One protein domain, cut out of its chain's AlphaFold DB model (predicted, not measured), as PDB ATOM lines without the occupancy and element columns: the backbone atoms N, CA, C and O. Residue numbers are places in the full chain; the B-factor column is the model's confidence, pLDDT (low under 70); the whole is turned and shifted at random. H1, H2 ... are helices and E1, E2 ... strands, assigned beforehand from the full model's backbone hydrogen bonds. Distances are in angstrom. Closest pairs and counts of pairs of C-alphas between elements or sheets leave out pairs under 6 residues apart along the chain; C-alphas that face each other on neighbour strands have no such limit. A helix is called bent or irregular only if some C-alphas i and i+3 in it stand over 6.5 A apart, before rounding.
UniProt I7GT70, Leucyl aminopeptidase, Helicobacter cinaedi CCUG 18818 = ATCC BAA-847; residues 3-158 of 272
ATOM      1  N   VAL A   3       9.913 -26.130 110.422       96.94
ATOM      2  CA  VAL A   3      10.251 -25.430 109.177       96.94
ATOM      3  C   VAL A   3      10.628 -23.980 109.467       96.94
ATOM      4  O   VAL A   3      10.131 -23.376 110.414       96.94
ATOM      5  N   SER A   4      11.535 -23.407 108.683       96.12
ATOM      6  CA  SER A   4      11.889 -21.987 108.798       96.12
ATOM      7  C   SER A   4      12.475 -21.440 107.500       96.12
ATOM      8  O   SER A   4      12.875 -22.205 106.623       96.12
ATOM      9  N   ILE A   5      12.524 -20.112 107.392       95.06
ATOM     10  CA  ILE A   5      13.201 -19.387 106.314       95.06
ATOM     11  C   ILE A   5      14.403 -18.671 106.933       95.06
ATOM     12  O   ILE A   5      14.275 -18.061 107.995       95.06
ATOM     13  N   SER A   6      15.568 -18.763 106.295       92.81
ATOM     14  CA  SER A   6      16.811 -18.142 106.761       92.81
ATOM     15  C   SER A   6      17.572 -17.513 105.599       92.81
ATOM     16  O   SER A   6      17.609 -18.079 104.513       92.81
ATOM     17  N   LYS A   7      18.245 -16.383 105.835       88.88
ATOM     18  CA  LYS A   7      19.145 -15.752 104.848       88.88
ATOM     19  C   LYS A   7      20.517 -16.421 104.763       88.88
ATOM     20  O   LYS A   7      21.278 -16.163 103.837       88.88
ATOM     21  N   SER A   8      20.859 -17.250 105.745       85.88
ATOM     22  CA  SER A   8      22.138 -17.949 105.816       85.88
ATOM     23  C   SER A   8      21.944 -19.443 106.038       85.88
ATOM     24  O   SER A   8      20.975 -19.896 106.655       85.88
ATOM     25  N   ILE A   9      22.899 -20.212 105.520       86.38
ATOM     26  CA  ILE A   9      22.992 -21.652 105.738       86.38
ATOM     27  C   ILE A   9      23.415 -21.895 107.189       86.38
ATOM     28  O   ILE A   9      24.397 -21.315 107.660       86.38
ATOM     29  N   LYS A  10      22.735 -22.812 107.883       82.44
ATOM     30  CA  LYS A  10      23.235 -23.347 109.153       82.44
ATOM     31  C   LYS A  10      24.366 -24.332 108.871       82.44
ATOM     32  O   LYS A  10      24.124 -25.417 108.340       82.44
ATOM     33  N   ASN A  11      25.599 -23.948 109.194       72.06
ATOM     34  CA  ASN A  11      26.800 -24.702 108.829       72.06
ATOM     35  C   ASN A  11      27.309 -25.607 109.965       72.06
ATOM     36  O   ASN A  11      28.460 -25.528 110.391       72.06
ATOM     37  N   GLU A  12      26.433 -26.464 110.480       81.31
ATOM     38  CA  GLU A  12      26.774 -27.431 111.527       81.31
ATOM     39  C   GLU A  12      27.083 -28.812 110.927       81.31
ATOM     40  O   GLU A  12      26.515 -29.218 109.909       81.31
ATOM     41  N   LYS A  13      27.948 -29.607 111.577       78.62
ATOM     42  CA  LYS A  13      28.285 -30.975 111.114       78.62
ATOM     43  C   LYS A  13      27.058 -31.889 110.965       78.62
ATOM     44  O   LYS A  13      27.072 -32.811 110.153       78.62
ATOM     45  N   LYS A  14      25.996 -31.611 111.720       90.06
ATOM     46  CA  LYS A  14      24.744 -32.377 111.724       90.06
ATOM     47  C   LYS A  14      23.732 -31.931 110.665       90.06
ATOM     48  O   LYS A  14      22.674 -32.546 110.563       90.06
ATOM     49  N   TYR A  15      24.048 -30.899 109.881       94.62
ATOM     50  CA  TYR A  15      23.189 -30.404 108.811       94.62
ATOM     51  C   TYR A  15      23.674 -30.885 107.445       94.62
ATOM     52  O   TYR A  15      24.868 -30.833 107.135       94.62
ATOM     53  N   ALA A  16      22.726 -31.330 106.627       97.06
ATOM     54  CA  ALA A  16      22.922 -31.563 105.205       97.06
ATOM     55  C   ALA A  16      22.479 -30.342 104.388       97.06
ATOM     56  O   ALA A  16      21.792 -29.441 104.882       97.06
ATOM     57  N   GLN A  17      22.875 -30.325 103.121       97.00
ATOM     58  CA  GLN A  17      22.428 -29.348 102.137       97.00
ATOM     59  C   GLN A  17      21.524 -30.042 101.121       97.00
ATOM     60  O   GLN A  17      21.687 -31.225 100.820       97.00
ATOM     61  N   CYS A  18      20.580 -29.303 100.568       98.00
ATOM     62  CA  CYS A  18      19.767 -29.727  99.449       98.00
ATOM     63  C   CYS A  18      19.677 -28.575  98.458       98.00
ATOM     64  O   CYS A  18      19.383 -27.450  98.855       98.00
ATOM     65  N   VAL A  19      19.915 -28.857  97.183       97.19
ATOM     66  CA  VAL A  19      19.761 -27.885  96.106       97.19
ATOM     67  C   VAL A  19      18.691 -28.396  95.163       97.19
ATOM     68  O   VAL A  19      18.838 -29.463  94.568       97.19
ATOM     69  N   VAL A  20      17.621 -27.623  95.024       97.69
ATOM     70  CA  VAL A  20      16.533 -27.898  94.089       97.69
ATOM     71  C   VAL A  20      16.722 -27.042  92.842       97.69
ATOM     72  O   VAL A  20      16.932 -25.834  92.942       97.69
ATOM     73  N   MET A  21      16.627 -27.639  91.660       96.50
ATOM     74  CA  MET A  21      16.756 -26.919  90.391       96.50
ATOM     75  C   MET A  21      15.841 -27.500  89.318       96.50
ATOM     76  O   MET A  21      15.460 -28.666  89.388       96.50
ATOM     77  N   ALA A  22      15.509 -26.696  88.307       96.25
ATOM     78  CA  ALA A  22      14.862 -27.217  87.109       96.25
ATOM     79  C   ALA A  22      15.835 -28.112  86.325       96.25
ATOM     80  O   ALA A  22      17.027 -27.795  86.218       96.25
ATOM     81  N   LYS A  23      15.330 -29.177  85.700       95.12
ATOM     82  CA  LYS A  23      16.109 -30.083  84.842       95.12
ATOM     83  C   LYS A  23      16.833 -29.323  83.727       95.12
ATOM     84  O   LYS A  23      18.004 -29.576  83.455       95.12
ATOM     85  N   SER A  24      16.183 -28.309  83.156       94.69
ATOM     86  CA  SER A  24      16.764 -27.420  82.137       94.69
ATOM     87  C   SER A  24      17.975 -26.608  82.630       94.69
ATOM     88  O   SER A  24      18.830 -26.227  81.828       94.69
ATOM     89  N   ALA A  25      18.087 -26.365  83.940       94.62
ATOM     90  CA  ALA A  25      19.203 -25.646  84.552       94.62
ATOM     91  C   ALA A  25      20.363 -26.570  84.967       94.62
ATOM     92  O   ALA A  25      21.503 -26.106  85.059       94.62
ATOM     93  N   PHE A  26      20.107 -27.871  85.167       96.00
ATOM     94  CA  PHE A  26      21.096 -28.819  85.693       96.00
ATOM     95  C   PHE A  26      22.388 -28.826  84.878       96.00
ATOM     96  O   PHE A  26      23.463 -28.638  85.445       96.00
ATOM     97  N   GLY A  27      22.297 -28.950  83.549       93.25
ATOM     98  CA  GLY A  27      23.465 -29.075  82.670       93.25
ATOM     99  C   GLY A  27      24.454 -27.902  82.725       93.25
ATOM    100  O   GLY A  27      25.630 -28.098  82.421       93.25
ATOM    101  N   LYS A  28      23.999 -26.709  83.135       92.25
ATOM    102  CA  LYS A  28      24.820 -25.492  83.289       92.25
ATOM    103  C   LYS A  28      25.271 -25.249  84.735       92.25
ATOM    104  O   LYS A  28      26.064 -24.343  84.979       92.25
ATOM    105  N   SER A  29      24.763 -26.025  85.690       93.69
ATOM    106  CA  SER A  29      25.075 -25.872  87.110       93.69
ATOM    107  C   SER A  29      26.477 -26.390  87.452       93.69
ATOM    108  O   SER A  29      27.032 -27.255  86.769       93.69
ATOM    109  N   ALA A  30      27.034 -25.921  88.572       92.56
ATOM    110  CA  ALA A  30      28.268 -26.483  89.126       92.56
ATOM    111  C   ALA A  30      28.120 -27.979  89.482       92.56
ATOM    112  O   ALA A  30      29.086 -28.737  89.405       92.56
ATOM    113  N   TYR A  31      26.897 -28.419  89.801       94.75
ATOM    114  CA  TYR A  31      26.591 -29.791  90.199       94.75
ATOM    115  C   TYR A  31      26.644 -30.785  89.037       94.75
ATOM    116  O   TYR A  31      26.972 -31.947  89.264       94.75
ATOM    117  N   ALA A  32      26.410 -30.356  87.790       94.62
ATOM    118  CA  ALA A  32      26.515 -31.254  86.637       94.62
ATOM    119  C   ALA A  32      27.917 -31.850  86.484       94.62
ATOM    120  O   ALA A  32      28.043 -33.038  86.200       94.62
ATOM    121  N   LYS A  33      28.973 -31.061  86.722       92.75
ATOM    122  CA  LYS A  33      30.362 -31.551  86.659       92.75
ATOM    123  C   LYS A  33      30.644 -32.626  87.713       92.75
ATOM    124  O   LYS A  33      31.424 -33.531  87.454       92.75
ATOM    125  N   LEU A  34      29.992 -32.523  88.872       93.62
ATOM    126  CA  LEU A  34      30.157 -33.450  89.991       93.62
ATOM    127  C   LEU A  34      29.319 -34.723  89.828       93.62
ATOM    128  O   LEU A  34      29.758 -35.791  90.232       93.62
ATOM    129  N   CYS A  35      28.119 -34.622  89.249       95.00
ATOM    130  CA  CYS A  35      27.166 -35.735  89.217       95.00
ATOM    131  C   CYS A  35      27.234 -36.566  87.920       95.00
ATOM    132  O   CYS A  35      27.005 -37.773  87.964       95.00
ATOM    133  N   LYS A  36      27.589 -35.962  86.773       94.31
ATOM    134  CA  LYS A  36      27.688 -36.672  85.480       94.31
ATOM    135  C   LYS A  36      28.662 -37.862  85.476       94.31
ATOM    136  O   LYS A  36      28.304 -38.871  84.876       94.31
ATOM    137  N   PRO A  37      29.833 -37.818  86.148       95.19
ATOM    138  CA  PRO A  37      30.719 -38.985  86.243       95.19
ATOM    139  C   PRO A  37      30.064 -40.220  86.879       95.19
ATOM    140  O   PRO A  37      30.510 -41.336  86.645       95.19
ATOM    141  N   PHE A  38      28.990 -40.028  87.654       94.94
ATOM    142  CA  PHE A  38      28.215 -41.095  88.287       94.94
ATOM    143  C   PHE A  38      26.943 -41.466  87.503       94.94
ATOM    144  O   PHE A  38      26.078 -42.156  88.037       94.94
ATOM    145  N   GLY A  39      26.794 -40.989  86.262       94.69
ATOM    146  CA  GLY A  39      25.638 -41.278  85.405       94.69
ATOM    147  C   GLY A  39      24.369 -40.494  85.750       94.69
ATOM    148  O   GLY A  39      23.296 -40.825  85.257       94.69
ATOM    149  N   PHE A  40      24.451 -39.459  86.594       96.06
ATOM    150  CA  PHE A  40      23.292 -38.625  86.907       96.06
ATOM    151  C   PHE A  40      23.128 -37.492  85.886       96.06
ATOM    152  O   PHE A  40      23.934 -36.559  85.829       96.06
ATOM    153  N   GLU A  41      22.040 -37.553  85.118       93.00
ATOM    154  CA  GLU A  41      21.742 -36.620  84.022       93.00
ATOM    155  C   GLU A  41      20.728 -35.522  84.389       93.00
ATOM    156  O   GLU A  41      20.262 -34.782  83.524       93.00
ATOM    157  N   GLY A  42      20.420 -35.364  85.680       92.25
ATOM    158  CA  GLY A  42      19.470 -34.355  86.154       92.25
ATOM    159  C   GLY A  42      18.026 -34.848  86.220       92.25
ATOM    160  O   GLY A  42      17.101 -34.050  86.096       92.25
ATOM    161  N   GLU A  43      17.817 -36.150  86.416       91.75
ATOM    162  CA  GLU A  43      16.494 -36.743  86.637       91.75
ATOM    163  C   GLU A  43      16.368 -37.279  88.062       91.75
ATOM    164  O   GLU A  43      17.123 -38.150  88.492       91.75
ATOM    165  N   GLY A  44      15.403 -36.758  88.821       94.00
ATOM    166  CA  GLY A  44      15.175 -37.176  90.200       94.00
ATOM    167  C   GLY A  44      16.171 -36.550  91.175       94.00
ATOM    168  O   GLY A  44      16.273 -35.326  91.273       94.00
ATOM    169  N   LYS A  45      16.866 -37.373  91.969       96.12
ATOM    170  CA  LYS A  45      17.740 -36.893  93.051       96.12
ATOM    171  C   LYS A  45      19.055 -37.653  93.138       96.12
ATOM    172  O   LYS A  45      19.083 -38.863  92.941       96.12
ATOM    173  N   PHE A  46      20.116 -36.950  93.516       97.50
ATOM    174  CA  PHE A  46      21.462 -37.497  93.657       97.50
ATOM    175  C   PHE A  46      22.149 -36.935  94.899       97.50
ATOM    176  O   PHE A  46      22.092 -35.732  95.141       97.50
ATOM    177  N   PHE A  47      22.792 -37.783  95.700       97.69
ATOM    178  CA  PHE A  47      23.419 -37.360  96.952       97.69
ATOM    179  C   PHE A  47      24.942 -37.380  96.853       97.69
ATOM    180  O   PHE A  47      25.568 -38.437  96.810       97.69
ATOM    181  N   LEU A  48      25.534 -36.190  96.858       96.12
ATOM    182  CA  LEU A  48      26.972 -35.969  96.910       96.12
ATOM    183  C   LEU A  48      27.441 -36.114  98.361       96.12
ATOM    184  O   LEU A  48      27.330 -35.181  99.158       96.12
ATOM    185  N   GLN A  49      27.947 -37.299  98.702       93.25
ATOM    186  CA  GLN A  49      28.289 -37.680 100.076       93.25
ATOM    187  C   GLN A  49      29.355 -36.778 100.707       93.25
ATOM    188  O   GLN A  49      29.172 -36.330 101.838       93.25
ATOM    189  N   GLU A  50      30.425 -36.463  99.970       91.06
ATOM    190  CA  GLU A  50      31.540 -35.634 100.451       91.06
ATOM    191  C   GLU A  50      31.064 -34.245 100.910       91.06
ATOM    192  O   GLU A  50      31.399 -33.782 102.000       91.06
ATOM    193  N   GLY A  51      30.190 -33.617 100.118       91.06
ATOM    194  CA  GLY A  51      29.594 -32.322 100.447       91.06
ATOM    195  C   GLY A  51      28.344 -32.401 101.326       91.06
ATOM    196  O   GLY A  51      27.856 -31.364 101.773       91.06
ATOM    197  N   ARG A  52      27.798 -33.603 101.567       95.50
ATOM    198  CA  ARG A  52      26.483 -33.826 102.198       95.50
ATOM    199  C   ARG A  52      25.362 -33.068 101.471       95.50
ATOM    200  O   ARG A  52      24.489 -32.484 102.116       95.50
ATOM    201  N   ILE A  53      25.412 -33.046 100.136       96.50
ATOM    202  CA  ILE A  53      24.500 -32.268  99.284       96.50
ATOM    203  C   ILE A  53      23.561 -33.206  98.533       96.50
ATOM    204  O   ILE A  53      23.999 -34.005  97.712       96.50
ATOM    205  N   LEU A  54      22.259 -33.069  98.766       98.19
ATOM    206  CA  LEU A  54      21.233 -33.664  97.921       98.19
ATOM    207  C   LEU A  54      20.921 -32.721  96.756       98.19
ATOM    208  O   LEU A  54      20.383 -31.638  96.954       98.19
ATOM    209  N   VAL A  55      21.231 -33.131  95.536       98.12
ATOM    210  CA  VAL A  55      20.783 -32.457  94.317       98.12
ATOM    211  C   VAL A  55      19.417 -33.022  93.953       98.12
ATOM    212  O   VAL A  55      19.277 -34.233  93.806       98.12
ATOM    213  N   VAL A  56      18.409 -32.165  93.812       98.19
ATOM    214  CA  VAL A  56      17.056 -32.534  93.379       98.19
ATOM    215  C   VAL A  56      16.735 -31.770  92.105       98.19
ATOM    216  O   VAL A  56      16.679 -30.541  92.102       98.19
ATOM    217  N   CYS A  57      16.513 -32.500  91.021       97.56
ATOM    218  CA  CYS A  57      16.074 -31.932  89.758       97.56
ATOM    219  C   CYS A  57      14.575 -32.179  89.600       97.56
ATOM    220  O   CYS A  57      14.111 -33.316  89.680       97.56
ATOM    221  N   VAL A  58      13.828 -31.099  89.408       96.94
ATOM    222  CA  VAL A  58      12.399 -31.120  89.077       96.94
ATOM    223  C   VAL A  58      12.216 -30.712  87.621       96.94
ATOM    224  O   VAL A  58      13.076 -30.020  87.078       96.94
ATOM    225  N   ASP A  59      11.109 -31.100  86.993       94.44
ATOM    226  CA  ASP A  59      10.836 -30.718  85.601       94.44
ATOM    227  C   ASP A  59      10.847 -29.193  85.445       94.44
ATOM    228  O   ASP A  59      11.619 -28.636  84.661       94.44
ATOM    229  N   GLU A  60      10.080 -28.513  86.299       95.44
ATOM    230  CA  GLU A  60       9.990 -27.058  86.365       95.44
ATOM    231  C   GLU A  60       9.885 -26.577  87.817       95.44
ATOM    232  O   GLU A  60       9.478 -27.310  88.722       95.44
ATOM    233  N   LEU A  61      10.220 -25.307  88.060       95.88
ATOM    234  CA  LEU A  61      10.060 -24.676  89.375       95.88
ATOM    235  C   LEU A  61       8.612 -24.228  89.611       95.88
ATOM    236  O   LEU A  61       8.364 -23.077  89.973       95.88
ATOM    237  N   GLU A  62       7.654 -25.123  89.393       97.06
ATOM    238  CA  GLU A  62       6.231 -24.883  89.624       97.06
ATOM    239  C   GLU A  62       5.775 -25.353  91.005       97.06
ATOM    240  O   GLU A  62       6.429 -26.155  91.672       97.06
ATOM    241  N   SER A  63       4.649 -24.806  91.472       97.81
ATOM    242  CA  SER A  63       4.181 -25.022  92.851       97.81
ATOM    243  C   SER A  63       4.001 -26.505  93.188       97.81
ATOM    244  O   SER A  63       4.340 -26.927  94.291       97.81
ATOM    245  N   ASP A  64       3.495 -27.304  92.252       97.88
ATOM    246  CA  ASP A  64       3.233 -28.724  92.494       97.88
ATOM    247  C   ASP A  64       4.528 -29.542  92.522       97.88
ATOM    248  O   ASP A  64       4.733 -30.309  93.466       97.88
ATOM    249  N   CYS A  65       5.455 -29.277  91.597       97.75
ATOM    250  CA  CYS A  65       6.793 -29.872  91.589       97.75
ATOM    251  C   CYS A  65       7.572 -29.542  92.871       97.75
ATOM    252  O   CYS A  65       8.231 -30.404  93.451       97.75
ATOM    253  N   LEU A  66       7.472 -28.300  93.357       98.19
ATOM    254  CA  LEU A  66       8.104 -27.879  94.607       98.19
ATOM    255  C   LEU A  66       7.449 -28.516  95.836       98.19
ATOM    256  O   LEU A  66       8.139 -28.887  96.782       98.19
ATOM    257  N   ARG A  67       6.126 -28.696  95.837       98.50
ATOM    258  CA  ARG A  67       5.441 -29.409  96.925       98.50
ATOM    259  C   ARG A  67       5.876 -30.866  96.994       98.50
ATOM    260  O   ARG A  67       6.146 -31.380  98.079       98.50
ATOM    261  N   GLU A  68       5.963 -31.528  95.848       98.12
ATOM    262  CA  GLU A  68       6.438 -32.904  95.786       98.12
ATOM    263  C   GLU A  68       7.907 -33.009  96.215       98.12
ATOM    264  O   GLU A  68       8.255 -33.862  97.038       98.12
ATOM    265  N   SER A  69       8.766 -32.107  95.729       98.06
ATOM    266  CA  SER A  69      10.183 -32.100  96.093       98.06
ATOM    267  C   SER A  69      10.379 -31.879  97.591       98.06
ATOM    268  O   SER A  69      11.135 -32.627  98.207       98.06
ATOM    269  N   GLY A  70       9.629 -30.963  98.215       98.31
ATOM    270  CA  GLY A  70       9.636 -30.761  99.666       98.31
ATOM    271  C   GLY A  70       9.351 -32.056 100.429       98.31
ATOM    272  O   GLY A  70      10.114 -32.437 101.322       98.31
ATOM    273  N   ALA A  71       8.308 -32.790 100.028       98.25
ATOM    274  CA  ALA A  71       7.970 -34.073 100.642       98.25
ATOM    275  C   ALA A  71       9.071 -35.127 100.434       98.25
ATOM    276  O   ALA A  71       9.434 -35.857 101.361       98.25
ATOM    277  N   ASN A  72       9.624 -35.200  99.224       97.62
ATOM    278  CA  ASN A  72      10.655 -36.166  98.855       97.62
ATOM    279  C   ASN A  72      11.999 -35.901  99.546       97.62
ATOM    280  O   ASN A  72      12.685 -36.863  99.899       97.62
ATOM    281  N   ILE A  73      12.355 -34.635  99.783       98.31
ATOM    282  CA  ILE A  73      13.541 -34.227 100.553       98.31
ATOM    283  C   ILE A  73      13.412 -34.722 101.991       98.31
ATOM    284  O   ILE A  73      14.301 -35.414 102.485       98.31
ATOM    285  N   VAL A  74      12.286 -34.438 102.648       97.88
ATOM    286  CA  VAL A  74      12.053 -34.874 104.034       97.88
ATOM    287  C   VAL A  74      12.091 -36.394 104.142       97.88
ATOM    288  O   VAL A  74      12.813 -36.932 104.977       97.88
ATOM    289  N   ARG A  75      11.393 -37.112 103.256       95.81
ATOM    290  CA  ARG A  75      11.406 -38.586 103.237       95.81
ATOM    291  C   ARG A  75      12.799 -39.167 103.015       95.81
ATOM    292  O   ARG A  75      13.113 -40.200 103.595       95.81
ATOM    293  N   TYR A  76      13.619 -38.516 102.191       96.44
ATOM    294  CA  TYR A  76      15.004 -38.923 101.969       96.44
ATOM    295  C   TYR A  76      15.836 -38.768 103.248       96.44
ATOM    296  O   TYR A  76      16.470 -39.722 103.696       96.44
ATOM    297  N   PHE A  77      15.774 -37.597 103.884       96.31
ATOM    298  CA  PHE A  77      16.577 -37.300 105.070       96.31
ATOM    299  C   PHE A  77      16.081 -37.974 106.355       96.31
ATOM    300  O   PHE A  77      16.895 -38.210 107.242       96.31
ATOM    301  N   LYS A  78      14.810 -38.398 106.437       93.19
ATOM    302  CA  LYS A  78      14.308 -39.257 107.531       93.19
ATOM    303  C   LYS A  78      15.100 -40.564 107.676       93.19
ATOM    304  O   LYS A  78      15.131 -41.134 108.761       93.19
ATOM    305  N   GLY A  79      15.700 -41.060 106.591       91.00
ATOM    306  CA  GLY A  79      16.519 -42.275 106.592       91.00
ATOM    307  C   GLY A  79      18.001 -42.049 106.907       91.00
ATOM    308  O   GLY A  79      18.768 -43.007 106.853       91.00
ATOM    309  N   LEU A  80      18.416 -40.811 107.188       94.25
ATOM    310  CA  LEU A  80      19.817 -40.405 107.318       94.25
ATOM    311  C   LEU A  80      20.088 -39.760 108.692       94.25
ATOM    312  O   LEU A  80      19.160 -39.293 109.350       94.25
ATOM    313  N   PRO A  81      21.354 -39.699 109.152       94.06
ATOM    314  CA  PRO A  81      21.694 -39.252 110.508       94.06
ATOM    315  C   PRO A  81      21.743 -37.720 110.671       94.06
ATOM    316  O   PRO A  81      22.388 -37.217 111.592       94.06
ATOM    317  N   TYR A  82      21.109 -36.962 109.773       95.62
ATOM    318  CA  TYR A  82      21.146 -35.500 109.790       95.62
ATOM    319  C   TYR A  82      20.003 -34.934 110.629       95.62
ATOM    320  O   TYR A  82      18.855 -35.348 110.489       95.62
ATOM    321  N   GLU A  83      20.316 -33.956 111.479       96.31
ATOM    322  CA  GLU A  83      19.322 -33.291 112.329       96.31
ATOM    323  C   GLU A  83      18.606 -32.144 111.609       96.31
ATOM    324  O   GLU A  83      17.493 -31.774 111.984       96.31
ATOM    325  N   GLY A  84      19.199 -31.619 110.536       96.88
ATOM    326  CA  GLY A  84      18.579 -30.589 109.718       96.88
ATOM    327  C   GLY A  84      19.023 -30.629 108.263       96.88
ATOM    328  O   GLY A  84      20.086 -31.159 107.928       96.88
ATOM    329  N   VAL A  85      18.204 -30.045 107.394       97.94
ATOM    330  CA  VAL A  85      18.530 -29.822 105.983       97.94
ATOM    331  C   VAL A  85      18.336 -28.351 105.628       97.94
ATOM    332  O   VAL A  85      17.273 -27.778 105.863       97.94
ATOM    333  N   ASN A  86      19.373 -27.743 105.054       97.69
ATOM    334  CA  ASN A  86      19.285 -26.430 104.423       97.69
ATOM    335  C   ASN A  86      18.924 -26.629 102.950       97.69
ATOM    336  O   ASN A  86      19.644 -27.321 102.233       97.69
ATOM    337  N   VAL A  87      17.821 -26.045 102.499       97.81
ATOM    338  CA  VAL A  87      17.304 -26.192 101.139       97.81
ATOM    339  C   VAL A  87      17.462 -24.877 100.394       97.81
ATOM    340  O   VAL A  87      16.847 -23.880 100.764       97.81
ATOM    341  N   SER A  88      18.264 -24.877  99.337       95.88
ATOM    342  CA  SER A  88      18.370 -23.784  98.376       95.88
ATOM    343  C   SER A  88      17.656 -24.136  97.072       95.88
ATOM    344  O   SER A  88      17.496 -25.307  96.723       95.88
ATOM    345  N   ILE A  89      17.220 -23.108  96.341       95.44
ATOM    346  CA  ILE A  89      16.611 -23.258  95.018       95.44
ATOM    347  C   ILE A  89      17.436 -22.472  94.000       95.44
ATOM    348  O   ILE A  89      17.613 -21.262  94.143       95.44
ATOM    349  N   GLU A  90      17.905 -23.149  92.953       93.69
ATOM    350  CA  GLU A  90      18.564 -22.531  91.796       93.69
ATOM    351  C   GLU A  90      17.508 -21.919  90.871       93.69
ATOM    352  O   GLU A  90      17.058 -22.520  89.893       93.69
ATOM    353  N   GLY A  91      17.064 -20.715  91.217       89.25
ATOM    354  CA  GLY A  91      16.060 -19.979  90.461       89.25
ATOM    355  C   GLY A  91      15.350 -18.936  91.313       89.25
ATOM    356  O   GLY A  91      15.562 -18.833  92.519       89.25
ATOM    357  N   LYS A  92      14.496 -18.131  90.677       88.06
ATOM    358  CA  LYS A  92      13.626 -17.197  91.398       88.06
ATOM    359  C   LYS A  92      12.355 -17.920  91.830       88.06
ATOM    360  O   LYS A  92      11.708 -18.569  91.012       88.06
ATOM    361  N   ILE A  93      11.979 -17.744  93.090       92.19
ATOM    362  CA  ILE A  93      10.697 -18.196  93.628       92.19
ATOM    363  C   ILE A  93       9.981 -17.049  94.335       92.19
ATOM    364  O   ILE A  93      10.614 -16.114  94.828       92.19
ATOM    365  N   ASP A  94       8.656 -17.132  94.352       94.25
ATOM    366  CA  ASP A  94       7.769 -16.234  95.081       94.25
ATOM    367  C   ASP A  94       7.226 -16.915  96.353       94.25
ATOM    368  O   ASP A  94       7.506 -18.086  96.639       94.25
ATOM    369  N   ASN A  95       6.401 -16.188  97.111       95.75
ATOM    370  CA  ASN A  95       5.752 -16.702  98.319       95.75
ATOM    371  C   ASN A  95       4.872 -17.934  98.057       95.75
ATOM    372  O   ASN A  95       4.776 -18.809  98.917       95.75
ATOM    373  N   LYS A  96       4.240 -18.043  96.880       96.88
ATOM    374  CA  LYS A  96       3.369 -19.175  96.528       96.88
ATOM    375  C   LYS A  96       4.187 -20.455  96.350       96.88
ATOM    376  O   LYS A  96       3.829 -21.499  96.897       96.88
ATOM    377  N   LYS A  97       5.300 -20.363  95.624       97.06
ATOM    378  CA  LYS A  97       6.245 -21.460  95.373       97.06
ATOM    379  C   LYS A  97       6.976 -21.876  96.653       97.06
ATOM    380  O   LYS A  97       7.055 -23.069  96.944       97.06
ATOM    381  N   ALA A  98       7.415 -20.911  97.466       97.00
ATOM    382  CA  ALA A  98       7.998 -21.166  98.787       97.00
ATOM    383  C   ALA A  98       7.012 -21.881  99.727       97.00
ATOM    384  O   ALA A  98       7.349 -22.906 100.320       97.00
ATOM    385  N   TYR A  99       5.772 -21.385  99.813       98.06
ATOM    386  CA  TYR A  99       4.700 -22.015 100.587       98.06
ATOM    387  C   TYR A  99       4.477 -23.471 100.166       98.06
ATOM    388  O   TYR A  99       4.358 -24.349 101.019       98.06
ATOM    389  N   ALA A 100       4.447 -23.741  98.857       98.50
ATOM    390  CA  ALA A 100       4.229 -25.085  98.343       98.50
ATOM    391  C   ALA A 100       5.339 -26.059  98.777       98.50
ATOM    392  O   ALA A 100       5.018 -27.143  99.264       98.50
ATOM    393  N   LEU A 101       6.612 -25.653  98.694       98.50
ATOM    394  CA  LEU A 101       7.751 -26.439  99.183       98.50
ATOM    395  C   LEU A 101       7.632 -26.756 100.681       98.50
ATOM    396  O   LEU A 101       7.759 -27.914 101.080       98.50
ATOM    397  N   LEU A 102       7.370 -25.737 101.506       98.50
ATOM    398  CA  LEU A 102       7.279 -25.875 102.965       98.50
ATOM    399  C   LEU A 102       6.110 -26.777 103.380       98.50
ATOM    400  O   LEU A 102       6.276 -27.673 104.209       98.50
ATOM    401  N   LEU A 103       4.940 -26.592 102.760       98.69
ATOM    402  CA  LEU A 103       3.778 -27.455 102.971       98.69
ATOM    403  C   LEU A 103       4.075 -28.900 102.554       98.69
ATOM    404  O   LEU A 103       3.687 -29.840 103.250       98.69
ATOM    405  N   GLY A 104       4.774 -29.079 101.432       98.62
ATOM    406  CA  GLY A 104       5.252 -30.371 100.957       98.62
ATOM    407  C   GLY A 104       6.144 -31.069 101.976       98.62
ATOM    408  O   GLY A 104       5.891 -32.219 102.330       98.62
ATOM    409  N   ALA A 105       7.135 -30.351 102.506       98.56
ATOM    410  CA  ALA A 105       8.051 -30.847 103.528       98.56
ATOM    411  C   ALA A 105       7.306 -31.334 104.782       98.56
ATOM    412  O   ALA A 105       7.468 -32.484 105.194       98.56
ATOM    413  N   LEU A 106       6.417 -30.509 105.341       98.38
ATOM    414  CA  LEU A 106       5.619 -30.869 106.519       98.38
ATOM    415  C   LEU A 106       4.664 -32.046 106.256       98.38
ATOM    416  O   LEU A 106       4.513 -32.941 107.087       98.38
ATOM    417  N   CYS A 107       4.033 -32.093 105.080       98.06
ATOM    418  CA  CYS A 107       3.178 -33.216 104.686       98.06
ATOM    419  C   CYS A 107       3.969 -34.507 104.420       98.06
ATOM    420  O   CYS A 107       3.403 -35.597 104.545       98.06
ATOM    421  N   GLY A 108       5.232 -34.396 104.000       96.81
ATOM    422  CA  GLY A 108       6.132 -35.512 103.715       96.81
ATOM    423  C   GLY A 108       6.728 -36.156 104.963       96.81
ATOM    424  O   GLY A 108       7.130 -37.317 104.905       96.81
ATOM    425  N   GLU A 109       6.739 -35.436 106.088       94.62
ATOM    426  CA  GLU A 109       7.144 -35.973 107.390       94.62
ATOM    427  C   GLU A 109       6.209 -37.099 107.862       94.62
ATOM    428  O   GLU A 109       6.674 -38.092 108.436       94.62
ATOM    429  N   TYR A 110       4.906 -36.953 107.587       94.50
ATOM    430  CA  TYR A 110       3.863 -37.850 108.075       94.50
ATOM    431  C   TYR A 110       4.056 -39.293 107.607       94.50
ATOM    432  O   TYR A 110       4.215 -39.588 106.422       94.50
ATOM    433  N   GLU A 111       3.950 -40.201 108.568       91.88
ATOM    434  CA  GLU A 111       3.911 -41.641 108.379       91.88
ATOM    435  C   GLU A 111       3.018 -42.224 109.477       91.88
ATOM    436  O   GLU A 111       3.138 -41.840 110.640       91.88
ATOM    437  N   CYS A 112       2.110 -43.137 109.127       90.06
ATOM    438  CA  CYS A 112       1.248 -43.769 110.122       90.06
ATOM    439  C   CYS A 112       2.050 -44.820 110.906       90.06
ATOM    440  O   CYS A 112       2.232 -45.955 110.455       90.06
ATOM    441  N   MET A 113       2.543 -44.423 112.080       88.50
ATOM    442  CA  MET A 113       3.402 -45.248 112.938       88.50
ATOM    443  C   MET A 113       2.652 -45.937 114.083       88.50
ATOM    444  O   MET A 113       3.226 -46.799 114.743       88.50
ATOM    445  N   SER A 114       1.371 -45.615 114.283       87.12
ATOM    446  CA  SER A 114       0.537 -46.005 115.434       87.12
ATOM    447  C   SER A 114       0.452 -47.517 115.694       87.12
ATOM    448  O   SER A 114       0.124 -47.935 116.799       87.12
ATOM    449  N   TYR A 115       0.788 -48.347 114.700       89.50
ATOM    450  CA  TYR A 115       0.747 -49.812 114.784       89.50
ATOM    451  C   TYR A 115       2.087 -50.487 114.428       89.50
ATOM    452  O   TYR A 115       2.134 -51.692 114.185       89.50
ATOM    453  N   LYS A 116       3.190 -49.730 114.351       90.25
ATOM    454  CA  LYS A 116       4.530 -50.257 114.040       90.25
ATOM    455  C   LYS A 116       5.311 -50.510 115.332       90.25
ATOM    456  O   LYS A 116       5.663 -49.572 116.034       90.25
ATOM    457  N   SER A 117       5.670 -51.765 115.604       91.31
ATOM    458  CA  SER A 117       6.415 -52.146 116.822       91.31
ATOM    459  C   SER A 117       7.886 -51.708 116.830       91.31
ATOM    460  O   SER A 117       8.504 -51.649 117.885       91.31
ATOM    461  N   LYS A 118       8.468 -51.436 115.656       87.50
ATOM    462  CA  LYS A 118       9.865 -51.008 115.491       87.50
ATOM    463  C   LYS A 118       9.909 -49.698 114.703       87.50
ATOM    464  O   LYS A 118      10.095 -49.740 113.483       87.50
ATOM    465  N   PRO A 119       9.673 -48.544 115.347       77.69
ATOM    466  CA  PRO A 119       9.817 -47.267 114.672       77.69
ATOM    467  C   PRO A 119      11.275 -47.075 114.243       77.69
ATOM    468  O   PRO A 119      12.200 -47.338 115.010       77.69
ATOM    469  N   LYS A 120      11.487 -46.639 112.998       80.25
ATOM    470  CA  LYS A 120      12.824 -46.253 112.537       80.25
ATOM    471  C   LYS A 120      13.233 -44.968 113.252       80.25
ATOM    472  O   LYS A 120      12.422 -44.050 113.370       80.25
ATOM    473  N   ALA A 121      14.481 -44.903 113.709       76.38
ATOM    474  CA  ALA A 121      15.036 -43.673 114.255       76.38
ATOM    475  C   ALA A 121      15.001 -42.576 113.177       76.38
ATOM    476  O   ALA A 121      15.474 -42.792 112.064       76.38
ATOM    477  N   ASN A 122      14.428 -41.421 113.515       87.56
ATOM    478  CA  ASN A 122      14.403 -40.236 112.666       87.56
ATOM    479  C   ASN A 122      15.176 -39.120 113.374       87.56
ATOM    480  O   ASN A 122      14.735 -38.632 114.416       87.56
ATOM    481  N   ALA A 123      16.328 -38.739 112.823       93.25
ATOM    482  CA  ALA A 123      17.144 -37.659 113.370       93.25
ATOM    483  C   ALA A 123      16.663 -36.271 112.919       93.25
ATOM    484  O   ALA A 123      16.942 -35.292 113.610       93.25
ATOM    485  N   LEU A 124      15.937 -36.186 111.799       96.12
ATOM    486  CA  LEU A 124      15.576 -34.929 111.153       96.12
ATOM    487  C   LEU A 124      14.581 -34.134 112.008       96.12
ATOM    488  O   LEU A 124      13.432 -34.533 112.200       96.12
ATOM    489  N   LYS A 125      15.026 -32.971 112.479       96.12
ATOM    490  CA  LYS A 125      14.257 -32.036 113.305       96.12
ATOM    491  C   LYS A 125      13.977 -30.729 112.585       96.12
ATOM    492  O   LYS A 125      12.958 -30.112 112.887       96.12
ATOM    493  N   GLU A 126      14.825 -30.326 111.640       97.06
ATOM    494  CA  GLU A 126      14.738 -29.019 110.985       97.06
ATOM    495  C   GLU A 126      14.774 -29.079 109.453       97.06
ATOM    496  O   GLU A 126      15.586 -29.775 108.844       97.06
ATOM    497  N   PHE A 127      13.927 -28.265 108.829       97.94
ATOM    498  CA  PHE A 127      13.943 -27.965 107.403       97.94
ATOM    499  C   PHE A 127      14.048 -26.449 107.232       97.94
ATOM    500  O   PHE A 127      13.156 -25.700 107.638       97.94
ATOM    501  N   VAL A 128      15.149 -25.985 106.654       97.44
ATOM    502  CA  VAL A 128      15.458 -24.558 106.533       97.44
ATOM    503  C   VAL A 128      15.469 -24.186 105.059       97.44
ATOM    504  O   VAL A 128      16.361 -24.608 104.331       97.44
ATOM    505  N   LEU A 129      14.503 -23.389 104.608       97.06
ATOM    506  CA  LEU A 129      14.550 -22.777 103.281       97.06
ATOM    507  C   LEU A 129      15.535 -21.603 103.317       97.06
ATOM    508  O   LEU A 129      15.326 -20.632 104.045       97.06
ATOM    509  N   VAL A 130      16.611 -21.700 102.539       94.94
ATOM    510  CA  VAL A 130      17.646 -20.668 102.452       94.94
ATOM    511  C   VAL A 130      17.265 -19.656 101.377       94.94
ATOM    512  O   VAL A 130      17.244 -19.953 100.182       94.94
ATOM    513  N   GLU A 131      16.963 -18.445 101.819       86.31
ATOM    514  CA  GLU A 131      16.612 -17.310 100.980       86.31
ATOM    515  C   GLU A 131      17.868 -16.739 100.308       86.31
ATOM    516  O   GLU A 131      18.806 -16.335 100.990       86.31
ATOM    517  N   GLN A 132      17.899 -16.692  98.971       72.31
ATOM    518  CA  GLN A 132      19.078 -16.203  98.246       72.31
ATOM    519  C   GLN A 132      18.934 -14.790  97.663       72.31
ATOM    520  O   GLN A 132      19.941 -14.103  97.509       72.31
ATOM    521  N   LYS A 133      17.726 -14.364  97.256       70.00
ATOM    522  CA  LYS A 133      17.547 -13.128  96.454       70.00
ATOM    523  C   LYS A 133      16.226 -12.378  96.661       70.00
ATOM    524  O   LYS A 133      16.158 -11.207  96.302       70.00
ATOM    525  N   THR A 134      15.191 -13.025  97.194       72.62
ATOM    526  CA  THR A 134      13.843 -12.449  97.307       72.62
ATOM    527  C   THR A 134      13.375 -12.548  98.746       72.62
ATOM    528  O   THR A 134      13.264 -13.666  99.239       72.62
ATOM    529  N   SER A 135      13.022 -11.413  99.361       86.25
ATOM    530  CA  SER A 135      12.399 -11.398 100.688       86.25
ATOM    531  C   SER A 135      11.100 -12.195 100.661       86.25
ATOM    532  O   SER A 135      10.133 -11.791 100.014       86.25
ATOM    533  N   LEU A 136      11.088 -13.330 101.357       90.94
ATOM    534  CA  LEU A 136       9.892 -14.143 101.548       90.94
ATOM    535  C   LEU A 136       9.137 -13.655 102.784       90.94
ATOM    536  O   LEU A 136       9.736 -13.265 103.787       90.94
ATOM    537  N   ASP A 137       7.812 -13.679 102.712       92.81
ATOM    538  CA  ASP A 137       6.957 -13.367 103.851       92.81
ATOM    539  C   ASP A 137       6.990 -14.535 104.844       92.81
ATOM    540  O   ASP A 137       6.665 -15.668 104.494       92.81
ATOM    541  N   SER A 138       7.359 -14.268 106.096       90.88
ATOM    542  CA  SER A 138       7.403 -15.287 107.148       90.88
ATOM    543  C   SER A 138       6.023 -15.874 107.469       90.88
ATOM    544  O   SER A 138       5.952 -17.011 107.943       90.88
ATOM    545  N   SER A 139       4.926 -15.175 107.146       95.50
ATOM    546  CA  SER A 139       3.552 -15.649 107.365       95.50
ATOM    547  C   SER A 139       3.235 -16.952 106.616       95.50
ATOM    548  O   SER A 139       2.398 -17.747 107.063       95.50
ATOM    549  N   ILE A 140       3.943 -17.236 105.513       96.69
ATOM    550  CA  ILE A 140       3.756 -18.476 104.749       96.69
ATOM    551  C   ILE A 140       4.164 -19.716 105.548       96.69
ATOM    552  O   ILE A 140       3.616 -20.791 105.304       96.69
ATOM    553  N   VAL A 141       5.094 -19.572 106.499       97.31
ATOM    554  CA  VAL A 141       5.539 -20.660 107.380       97.31
ATOM    555  C   VAL A 141       4.388 -21.062 108.294       97.31
ATOM    556  O   VAL A 141       3.958 -22.211 108.254       97.31
ATOM    557  N   THR A 142       3.806 -20.097 109.011       96.50
ATOM    558  CA  THR A 142       2.654 -20.322 109.896       96.50
ATOM    559  C   THR A 142       1.467 -20.901 109.133       96.50
ATOM    560  O   THR A 142       0.840 -21.862 109.574       96.50
ATOM    561  N   LYS A 143       1.187 -20.384 107.929       97.00
ATOM    562  CA  LYS A 143       0.137 -20.940 107.069       97.00
ATOM    563  C   LYS A 143       0.420 -22.396 106.679       97.00
ATOM    564  O   LYS A 143      -0.503 -23.207 106.650       97.00
ATOM    565  N   ALA A 144       1.662 -22.735 106.335       98.06
ATOM    566  CA  ALA A 144       2.034 -24.104 105.977       98.06
ATOM    567  C   ALA A 144       1.906 -25.052 107.177       98.06
ATOM    568  O   ALA A 144       1.392 -26.156 107.010       98.06
ATOM    569  N   GLU A 145       2.299 -24.606 108.371       97.56
ATOM    570  CA  GLU A 145       2.178 -25.357 109.626       97.56
ATOM    571  C   GLU A 145       0.719 -25.682 109.963       97.56
ATOM    572  O   GLU A 145       0.394 -26.856 110.147       97.56
ATOM    573  N   ILE A 146      -0.174 -24.685 109.948       96.62
ATOM    574  CA  ILE A 146      -1.607 -24.871 110.244       96.62
ATOM    575  C   ILE A 146      -2.247 -25.871 109.271       96.62
ATOM    576  O   ILE A 146      -2.945 -26.807 109.681       96.62
ATOM    577  N   ILE A 147      -1.991 -25.707 107.969       98.06
ATOM    578  CA  ILE A 147      -2.561 -26.587 106.944       98.06
ATOM    579  C   ILE A 147      -1.983 -28.000 107.057       98.06
ATOM    580  O   ILE A 147      -2.742 -28.967 107.028       98.06
ATOM    581  N   ALA A 148      -0.667 -28.148 107.227       98.12
ATOM    582  CA  ALA A 148      -0.045 -29.461 107.361       98.12
ATOM    583  C   ALA A 148      -0.512 -30.197 108.622       98.12
ATOM    584  O   ALA A 148      -0.773 -31.400 108.559       98.12
ATOM    585  N   GLN A 149      -0.660 -29.491 109.748       96.62
ATOM    586  CA  GLN A 149      -1.197 -30.058 110.984       96.62
ATOM    587  C   GLN A 149      -2.611 -30.601 110.763       96.62
ATOM    588  O   GLN A 149      -2.874 -31.757 111.088       96.62
ATOM    589  N   SER A 150      -3.484 -29.810 110.137       97.62
ATOM    590  CA  SER A 150      -4.874 -30.192 109.851       97.62
ATOM    591  C   SER A 150      -4.958 -31.374 108.868       97.62
ATOM    592  O   SER A 150      -5.719 -32.325 109.066       97.62
ATOM    593  N   VAL A 151      -4.115 -31.382 107.828       98.19
ATOM    594  CA  VAL A 151      -4.007 -32.504 106.875       98.19
ATOM    595  C   VAL A 151      -3.538 -33.779 107.577       98.19
ATOM    596  O   VAL A 151      -4.114 -34.849 107.373       98.19
ATOM    597  N   ASN A 152      -2.503 -33.695 108.409       97.38
ATOM    598  CA  ASN A 152      -1.941 -34.860 109.086       97.38
ATOM    599  C   ASN A 152      -2.868 -35.390 110.190       97.38
ATOM    600  O   ASN A 152      -3.007 -36.604 110.322       97.38
ATOM    601  N   ALA A 153      -3.574 -34.517 110.909       97.00
ATOM    602  CA  ALA A 153      -4.631 -34.911 111.838       97.00
ATOM    603  C   ALA A 153      -5.782 -35.632 111.114       97.00
ATOM    604  O   ALA A 153      -6.225 -36.692 111.557       97.00
ATOM    605  N   THR A 154      -6.187 -35.138 109.937       98.38
ATOM    606  CA  THR A 154      -7.178 -35.812 109.081       98.38
ATOM    607  C   THR A 154      -6.704 -37.212 108.691       98.38
ATOM    608  O   THR A 154      -7.446 -38.185 108.838       98.38
ATOM    609  N   ARG A 155      -5.451 -37.334 108.223       98.25
ATOM    610  CA  ARG A 155      -4.838 -38.624 107.868       98.25
ATOM    611  C   ARG A 155      -4.820 -39.581 109.052       98.25
ATOM    612  O   ARG A 155      -5.135 -40.752 108.867       98.25
ATOM    613  N   GLU A 156      -4.506 -39.099 110.253       97.44
ATOM    614  CA  GLU A 156      -4.462 -39.941 111.447       97.44
ATOM    615  C   GLU A 156      -5.844 -40.483 111.817       97.44
ATOM    616  O   GLU A 156      -6.002 -41.689 112.026       97.44
ATOM    617  N   LEU A 157      -6.874 -39.633 111.796       97.75
ATOM    618  CA  LEU A 157      -8.252 -40.070 112.023       97.75
ATOM    619  C   LEU A 157      -8.680 -41.127 111.003       97.75
ATOM    620  O   LEU A 157      -9.214 -42.164 111.390       97.75
ATOM    621  N   ILE A 158      -8.418 -40.899 109.713       98.19
ATOM    622  CA  ILE A 158      -8.738 -41.835 108.623       98.19
ATOM    623  C   ILE A 158      -8.009 -43.170 108.815       98.19
ATOM    624  O   ILE A 158      -8.625 -44.236 108.711       98.19
TER     625      ILE A 158
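AT A GLANCE: This is residues 3 to 158 of the 272 residues of the protein "Leucyl aminopeptidase" of Helicobacter cinaedi CCUG 18818 = ATCC BAA-847 (UniProt I7GT70). A strongly twisted sheet of six strands curls round helix H3; H4 packs side by side with H3 on the same face, and the long helix H5 runs beside H4 near the E1 edge. On the opposite face, towards the E3 edge, sit the short helices H1 and H2. The 156 printed residues hold five named helices and six named strands, in the order E1, E2, H1, H2, E3, E4, H3, E5, H4, E6, H5; the class is mixed, helices and strands. The mixed sheet runs E1, E6, E5, E2, E4, E3. The whole is compact, with a radius of gyration of the C-alphas of 15.5 A, and spans 46 by 36 by 29 A.

IN THESE COORDINATES: The sheet consists of E1, residues 3 to 6, E6, 126 to 130, E5, 84 to 90, 19.7 A long, E2, 15 to 22, 23.5 A, E4, 53 to 58, 15.9 A, and E3, 44 to 48. E1 begins at C-alpha 3 (10.251, -25.430, 109.177). The helices are H1, residues 23 to 26, H2, 30 to 38, H3, 63 to 77, 21.3 A, H4, 95 to 109, 21.3 A, and H5, 139 to 158, 29.0 A, which ends at C-alpha 158 (-8.738, -41.835, 108.623). H2 is irregular, but only just: C-alphas 34 and 37 are 6.7 A apart.

HOW THE PARTS SIT: E5 and E2 are parallel, with N 18 and O 86 2.8 A apart, within hydrogen-bond range. E2 and E4 are parallel, with N 56 to O 19 at 2.8 A; E6 and E5 are parallel, with N 87 to O 128 at 2.7 A. E1 and E6 are parallel, with N 129 to O 4 at 2.8 A. E3 and E4 form an antiparallel hairpin, with N 55 to O 46 at 2.8 A. E5, H4, E6 make a strand-helix-strand unit, two parallel neighbour strands joined through a helix; E4, H3, E5 make a split one, with E2 between its strands. Both crossovers are right-handed. H3 touches H4, closest at the C-alphas of Ala 71 and Gly 108, 3.9 A, at a steep tilt of 36 degrees, only just beyond shallow. H4 touches H5, closest at the C-alphas of Leu 103 and Ala 144, 4.8 A. H3 and H5 are apart. In H3, H4 and H5 every O i to N i+4 pair is within hydrogen-bond range; in H2 2 of 5 are, beside 3 of 6 O i to N i+3 pairs, and H1 is too short for an i+4 pair.

THE WHOLE: The C-alphas farthest apart, those of Lys 33 and Leu 157, are 47.0 A apart. The printed part has no cut. The link from H4 to E6, residues 110 to 125, is long. The mean pLDDT of the printed part is 94.0, and no printed residue is under 70.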